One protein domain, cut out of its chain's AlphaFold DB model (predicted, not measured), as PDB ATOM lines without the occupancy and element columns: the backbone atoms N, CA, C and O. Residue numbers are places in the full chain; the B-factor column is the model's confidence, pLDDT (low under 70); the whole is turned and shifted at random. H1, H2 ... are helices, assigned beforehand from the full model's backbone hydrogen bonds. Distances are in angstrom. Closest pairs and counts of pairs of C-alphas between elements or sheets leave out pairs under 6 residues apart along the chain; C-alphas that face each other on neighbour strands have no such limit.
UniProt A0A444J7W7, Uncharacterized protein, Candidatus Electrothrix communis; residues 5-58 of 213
ATOM      1  N   PHE A   5      30.777 -44.651  11.469       84.75
ATOM      2  CA  PHE A   5      31.628 -43.459  11.484       84.75
ATOM      3  C   PHE A   5      30.904 -42.182  11.913       84.75
ATOM      4  O   PHE A   5      31.545 -41.253  12.390       84.75
ATOM      5  N   GLY A   6      29.576 -42.117  11.805       84.56
ATOM      6  CA  GLY A   6      28.839 -40.936  12.261       84.56
ATOM      7  C   GLY A   6      28.693 -40.839  13.783       84.56
ATOM      8  O   GLY A   6      28.448 -39.749  14.290       84.56
ATOM      9  N   ARG A   7      28.870 -41.941  14.537       88.50
ATOM     10  CA  ARG A   7      28.669 -41.958  16.004       88.50
ATOM     11  C   ARG A   7      29.569 -40.969  16.759       88.50
ATOM     12  O   ARG A   7      29.039 -40.216  17.571       88.50
ATOM     13  N   PRO A   8      30.888 -40.899  16.493       91.62
ATOM     14  CA  PRO A   8      31.756 -39.926  17.155       91.62
ATOM     15  C   PRO A   8      31.364 -38.469  16.870       91.62
ATOM     16  O   PRO A   8      31.707 -37.584  17.648       91.62
ATOM     17  N   LEU A   9      30.625 -38.207  15.783       91.06
ATOM     18  CA  LEU A   9      30.225 -36.857  15.390       91.06
ATOM     19  C   LEU A   9      28.969 -36.347  16.112       91.06
ATOM     20  O   LEU A   9      28.654 -35.161  16.025       91.06
ATOM     21  N   HIS A  10      28.255 -37.210  16.846       93.12
ATOM     22  CA  HIS A  10      26.983 -36.860  17.493       93.12
ATOM     23  C   HIS A  10      27.104 -35.639  18.401       93.12
ATOM     24  O   HIS A  10      26.287 -34.727  18.317       93.12
ATOM     25  N   ARG A  11      28.167 -35.579  19.211       93.38
ATOM     26  CA  ARG A  11      28.419 -34.454  20.118       93.38
ATOM     27  C   ARG A  11      28.428 -33.113  19.381       93.38
ATOM     28  O   ARG A  11      27.728 -32.197  19.790       93.38
ATOM     29  N   TYR A  12      29.159 -33.024  18.271       93.56
ATOM     30  CA  TYR A  12      29.285 -31.780  17.510       93.56
ATOM     31  C   TYR A  12      27.962 -31.352  16.872       93.56
ATOM     32  O   TYR A  12      27.664 -30.163  16.805       93.56
ATOM     33  N   PHE A  13      27.143 -32.307  16.426       93.38
ATOM     34  CA  PHE A  13      25.827 -31.989  15.877       93.38
ATOM     35  C   PHE A  13      24.850 -31.516  16.955       93.38
ATOM     36  O   PHE A  13      24.170 -30.513  16.749       93.38
ATOM     37  N   ASN A  14      24.821 -32.170  18.117       94.19
ATOM     38  CA  ASN A  14      23.958 -31.762  19.229       94.19
ATOM     39  C   ASN A  14      24.314 -30.372  19.782       94.19
ATOM     40  O   ASN A  14      23.443 -29.679  20.293       94.19
ATOM     41  N   GLU A  15      25.573 -29.942  19.660       95.50
ATOM     42  CA  GLU A  15      26.003 -28.590  20.043       95.50
ATOM     43  C   GLU A  15      25.527 -27.501  19.060       95.50
ATOM     44  O   GLU A  15      25.467 -26.326  19.424       95.50
ATOM     45  N   ARG A  16      25.209 -27.856  17.806       94.50
ATOM     46  CA  ARG A  16      24.928 -26.889  16.725       94.50
ATOM     47  C   ARG A  16      23.477 -26.859  16.269       94.50
ATOM     48  O   ARG A  16      23.022 -25.824  15.789       94.50
ATOM     49  N   PHE A  17      22.759 -27.966  16.404       94.31
ATOM     50  CA  PHE A  17      21.393 -28.102  15.918       94.31
ATOM     51  C   PHE A  17      20.401 -28.191  17.076       94.31
ATOM     52  O   PHE A  17      20.631 -28.886  18.061       94.31
ATOM     53  N   LYS A  18      19.249 -27.529  16.924       94.25
ATOM     54  CA  LYS A  18      18.177 -27.509  17.933       94.25
ATOM     55  C   LYS A  18      17.574 -28.897  18.195       94.25
ATOM     56  O   LYS A  18      17.182 -29.193  19.317       94.25
ATOM     57  N   LYS A  19      17.468 -29.727  17.154       94.25
ATOM     58  CA  LYS A  19      17.002 -31.117  17.216       94.25
ATOM     59  C   LYS A  19      17.817 -31.928  16.219       94.25
ATOM     60  O   LYS A  19      17.936 -31.527  15.065       94.25
ATOM     61  N   VAL A  20      18.346 -33.067  16.654       93.50
ATOM     62  CA  VAL A  20      19.043 -34.007  15.774       93.50
ATOM     63  C   VAL A  20      18.390 -35.372  15.886       93.50
ATOM     64  O   VAL A  20      18.134 -35.862  16.983       93.50
ATOM     65  N   ILE A  21      18.123 -35.983  14.736       91.50
ATOM     66  CA  ILE A  21      17.591 -37.339  14.642       91.50
ATOM     67  C   ILE A  21      18.660 -38.199  13.986       91.50
ATOM     68  O   ILE A  21      19.013 -38.017  12.819       91.50
ATOM     69  N   TYR A  22      19.204 -39.129  14.761       91.19
ATOM     70  CA  TYR A  22      20.225 -40.047  14.283       91.19
ATOM     71  C   TYR A  22      19.582 -41.315  13.761       91.19
ATOM     72  O   TYR A  22      18.762 -41.938  14.428       91.19
ATOM     73  N   SER A  23      20.008 -41.716  12.571       86.75
ATOM     74  CA  SER A  23      19.537 -42.934  11.939       86.75
ATOM     75  C   SER A  23      20.719 -43.686  11.345       86.75
ATOM     76  O   SER A  23      21.462 -43.135  10.523       86.75
ATOM     77  N   GLN A  24      20.930 -44.910  11.829       83.56
ATOM     78  CA  GLN A  24      22.031 -45.785  11.432       83.56
ATOM     79  C   GLN A  24      21.520 -46.867  10.497       83.56
ATOM     80  O   GLN A  24      20.567 -47.558  10.846       83.56
ATOM     81  N   PHE A  25      22.173 -47.030   9.344       72.38
ATOM     82  CA  PHE A  25      21.853 -48.084   8.369       72.38
ATOM     83  C   PHE A  25      20.360 -48.170   8.001       72.38
ATOM     84  O   PHE A  25      19.835 -49.254   7.743       72.38
ATOM     85  N   ILE A  26      19.658 -47.035   8.014       76.56
ATOM     86  CA  ILE A  26      18.237 -46.999   7.682       76.56
ATOM     87  C   ILE A  26      18.049 -47.269   6.197       76.56
ATOM     88  O   ILE A  26      18.792 -46.767   5.354       76.56
ATOM     89  N   LYS A  27      17.051 -48.091   5.886       71.06
ATOM     90  CA  LYS A  27      16.617 -48.295   4.510       71.06
ATOM     91  C   LYS A  27      15.883 -47.054   4.011       71.06
ATOM     92  O   LYS A  27      15.290 -46.307   4.787       71.06
ATOM     93  N   LEU A  28      15.940 -46.834   2.708       68.88
ATOM     94  CA  LEU A  28      15.485 -45.594   2.089       68.88
ATOM     95  C   LEU A  28      13.969 -45.369   2.214       68.88
ATOM     96  O   LEU A  28      13.543 -44.239   2.426       68.88
ATOM     97  N   ASP A  29      13.173 -46.437   2.182       69.06
ATOM     98  CA  ASP A  29      11.732 -46.417   2.464       69.06
ATOM     99  C   ASP A  29      11.439 -45.879   3.874       69.06
ATOM    100  O   ASP A  29      10.665 -44.943   4.052       69.06
ATOM    101  N   LYS A  30      12.153 -46.385   4.883       76.06
ATOM    102  CA  LYS A  30      12.027 -45.912   6.268       76.06
ATOM    103  C   LYS A  30      12.576 -44.506   6.475       76.06
ATOM    104  O   LYS A  30      12.111 -43.792   7.361       76.06
ATOM    105  N   LEU A  31      13.559 -44.098   5.674       82.12
ATOM    106  CA  LEU A  31      14.066 -42.733   5.696       82.12
ATOM    107  C   LEU A  31      13.028 -41.739   5.157       82.12
ATOM    108  O   LEU A  31      12.896 -40.663   5.732       82.12
ATOM    109  N   GLN A  32      12.286 -42.090   4.102       80.44
ATOM    110  CA  GLN A  32      11.222 -41.239   3.557       80.44
ATOM    111  C   GLN A  32      10.117 -40.995   4.586       80.44
ATOM    112  O   GLN A  32       9.777 -39.839   4.832       80.44
ATOM    113  N   ASP A  33       9.630 -42.052   5.244       82.56
ATOM    114  CA  ASP A  33       8.639 -41.941   6.323       82.56
ATOM    115  C   ASP A  33       9.132 -40.995   7.429       82.56
ATOM    116  O   ASP A  33       8.416 -40.091   7.863       82.56
ATOM    117  N   LEU A  34      10.394 -41.160   7.841       85.25
ATOM    118  CA  LEU A  34      11.011 -40.335   8.874       85.25
ATOM    119  C   LEU A  34      11.135 -38.865   8.447       85.25
ATOM    120  O   LEU A  34      10.867 -37.977   9.248       85.25
ATOM    121  N   ILE A  35      11.517 -38.589   7.196       88.00
ATOM    122  CA  ILE A  35      11.608 -37.219   6.668       88.00
ATOM    123  C   ILE A  35      10.219 -36.574   6.605       88.00
ATOM    124  O   ILE A  35      10.068 -35.420   6.999       88.00
ATOM    125  N   LEU A  36       9.202 -37.304   6.144       87.19
ATOM    126  CA  LEU A  36       7.831 -36.796   6.054       87.19
ATOM    127  C   LEU A  36       7.234 -36.502   7.433       87.19
ATOM    128  O   LEU A  36       6.558 -35.484   7.605       87.19
ATOM    129  N   GLN A  37       7.501 -37.375   8.405       90.56
ATOM    130  CA  GLN A  37       7.043 -37.224   9.782       90.56
ATOM    131  C   GLN A  37       7.760 -36.074  10.494       90.56
ATOM    132  O   GLN A  37       7.120 -35.231  11.120       90.56
ATOM    133  N   GLU A  38       9.089 -36.042  10.418       93.19
ATOM    134  CA  GLU A  38       9.907 -35.146  11.239       93.19
ATOM    135  C   GLU A  38      10.159 -33.791  10.578       93.19
ATOM    136  O   GLU A  38      10.578 -32.860  11.266       93.19
ATOM    137  N   ARG A  39       9.899 -33.681   9.266       91.12
ATOM    138  CA  ARG A  39      10.078 -32.481   8.433       91.12
ATOM    139  C   ARG A  39      11.389 -31.741   8.743       91.12
ATOM    140  O   ARG A  39      11.346 -30.571   9.121       91.12
ATOM    141  N   PRO A  40      12.549 -32.415   8.643       92.31
ATOM    142  CA  PRO A  40      13.823 -31.800   8.985       92.31
ATOM    143  C   PRO A  40      14.180 -30.687   7.996       92.31
ATOM    144  O   PRO A  40      13.980 -30.837   6.792       92.31
ATOM    145  N   ASP A  41      14.794 -29.614   8.492       91.62
ATOM    146  CA  ASP A  41      15.317 -28.537   7.640       91.62
ATOM    147  C   ASP A  41      16.536 -28.988   6.818       91.62
ATOM    148  O   ASP A  41      16.788 -28.488   5.723       91.62
ATOM    149  N   ILE A  42      17.325 -29.923   7.362       89.00
ATOM    150  CA  ILE A  42      18.571 -30.420   6.769       89.00
ATOM    151  C   ILE A  42      18.655 -31.933   6.963       89.00
ATOM    152  O   ILE A  42      18.468 -32.446   8.069       89.00
ATOM    153  N   VAL A  43      19.018 -32.647   5.898       88.81
ATOM    154  CA  VAL A  43      19.383 -34.067   5.949       88.81
ATOM    155  C   VAL A  43      20.880 -34.192   5.688       88.81
ATOM    156  O   VAL A  43      21.367 -33.794   4.636       88.81
ATOM    157  N   ILE A  44      21.617 -34.743   6.657       87.19
ATOM    158  CA  ILE A  44      23.062 -34.986   6.545       87.19
ATOM    159  C   ILE A  44      23.306 -36.486   6.420       87.19
ATOM    160  O   ILE A  44      22.850 -37.273   7.260       87.19
ATOM    161  N   GLU A  45      24.050 -36.876   5.394       85.88
ATOM    162  CA  GLU A  45      24.451 -38.251   5.130       85.88
ATOM    163  C   GLU A  45      25.970 -38.410   5.300       85.88
ATOM    164  O   GLU A  45      26.749 -37.633   4.754       85.88
ATOM    165  N   ILE A  46      26.396 -39.380   6.117       86.31
ATOM    166  CA  ILE A  46      27.805 -39.563   6.502       86.31
ATOM    167  C   ILE A  46      28.213 -41.012   6.265       86.31
ATOM    168  O   ILE A  46      27.742 -41.924   6.949       86.31
ATOM    169  N   TRP A  47      29.157 -41.205   5.350       83.31
ATOM    170  CA  TRP A  47      29.732 -42.506   5.024       83.31
ATOM    171  C   TRP A  47      31.250 -42.441   5.048       83.31
ATOM    172  O   TRP A  47      31.846 -41.431   4.671       83.31
ATOM    173  N   VAL A  48      31.896 -43.545   5.422       85.50
ATOM    174  CA  VAL A  48      33.323 -43.702   5.113       85.50
ATOM    175  C   VAL A  48      33.524 -43.848   3.606       85.50
ATOM    176  O   VAL A  48      32.710 -44.471   2.926       85.50
ATOM    177  N   ALA A  49      34.650 -43.356   3.086       82.62
ATOM    178  CA  ALA A  49      34.911 -43.331   1.644       82.62
ATOM    179  C   ALA A  49      34.765 -44.707   0.959       82.62
ATOM    180  O   ALA A  49      34.186 -44.815  -0.115       82.62
ATOM    181  N   ARG A  50      35.191 -45.794   1.618       81.75
ATOM    182  CA  ARG A  50      35.036 -47.171   1.099       81.75
ATOM    183  C   ARG A  50      33.577 -47.623   0.915       81.75
ATOM    184  O   ARG A  50      33.332 -48.586   0.200       81.75
ATOM    185  N   ASN A  51      32.622 -46.946   1.554       76.81
ATOM    186  CA  ASN A  51      31.189 -47.214   1.447       76.81
ATOM    187  C   ASN A  51      30.478 -46.276   0.454       76.81
ATOM    188  O   ASN A  51      29.284 -46.461   0.223       76.81
ATOM    189  N   LEU A  52      31.185 -45.322  -0.170       72.25
ATOM    190  CA  LEU A  52      30.598 -44.381  -1.135       72.25
ATOM    191  C   LEU A  52      29.883 -45.094  -2.283       72.25
ATOM    192  O   LEU A  52      28.808 -44.662  -2.665       72.25
ATOM    193  N   GLY A  53      30.394 -46.224  -2.781       67.25
ATOM    194  CA  GLY A  53      29.721 -46.974  -3.853       67.25
ATOM    195  C   GLY A  53      28.292 -47.425  -3.505       67.25
ATOM    196  O   GLY A  53      27.447 -47.525  -4.388       67.25
ATOM    197  N   ARG A  54      27.990 -47.640  -2.216       66.12
ATOM    198  CA  ARG A  54      26.631 -47.965  -1.747       66.12
ATOM    199  C   ARG A  54      25.738 -46.728  -1.646       66.12
ATOM    200  O   ARG A  54      24.552 -46.828  -1.919       66.12
ATOM    201  N   ALA A  55      26.305 -45.582  -1.275       63.00
ATOM    202  CA  ALA A  55      25.589 -44.306  -1.211       63.00
ATOM    203  C   ALA A  55      25.340 -43.705  -2.607       63.00
ATOM    204  O   ALA A  55      24.331 -43.056  -2.841       63.00
ATOM    205  N   LEU A  56      26.248 -43.966  -3.551       64.31
ATOM    206  CA  LEU A  56      26.188 -43.513  -4.941       64.31
ATOM    207  C   LEU A  56      25.462 -44.504  -5.860       64.31
ATOM    208  O   LEU A  56      25.525 -44.365  -7.081       64.31
ATOM    209  N   THR A  57      24.807 -45.529  -5.301       64.38
ATOM    210  CA  THR A  57      23.977 -46.418  -6.119       64.38
ATOM    211  C   THR A  57      22.883 -45.563  -6.763       64.38
ATOM    212  O   THR A  57      22.209 -44.827  -6.039       64.38
ATOM    213  N   PRO A  58      22.710 -45.610  -8.099       62.19
ATOM    214  CA  PRO A  58      21.702 -44.801  -8.764       62.19
ATOM    215  C   PRO A  58      20.337 -45.052  -8.130       62.19
ATOM    216  O   PRO A  58      19.974 -46.206  -7.874       62.19
TER     217      PRO A  58
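What this domain is: This is residues 5 to 58 of the 213 residues of an uncharacterized protein of Candidatus Electrothrix communis (UniProt A0A444J7W7). H1 and H2 run in nearly the same direction on opposite sides of two unnamed stretches, residues 17 to 27 and 39 to 48, which cross in the middle; H3 sticks out at one end with residues 49 to 54. The printed part has 54 residues, three named helices and no named strand: all helix. It is only just loose, close to compact, with a radius of gyration of the C-alphas of 12.2 A and spans of 31 by 26 by 15 A.

How they stand to each other: Start at H1, residues 5 to 16; it is apart from H2, residues 28 to 38, and H3, residues 49 to 55. H2 and H3 are apart too. In H2 every O i to N i+4 pair is within hydrogen-bond range; in H1 3 of 8 are, beside 6 of 9 O i to N i+3 pairs, and in H3 1 of 3, beside 3 of 4.

Where its parts are: Find C-alpha 5 at (31.628, -43.459, 11.484); H1 runs 18.6 A to C-alpha 16. H2 spans 15.0 A. H3 ends at C-alpha 55, (25.589, -44.306, -1.211).

The domain as a whole: The printed part has no cut. The link from H1 to H2 is long, 11 residues. Residues 28 to 29 and 53 to 58 have pLDDT under 70.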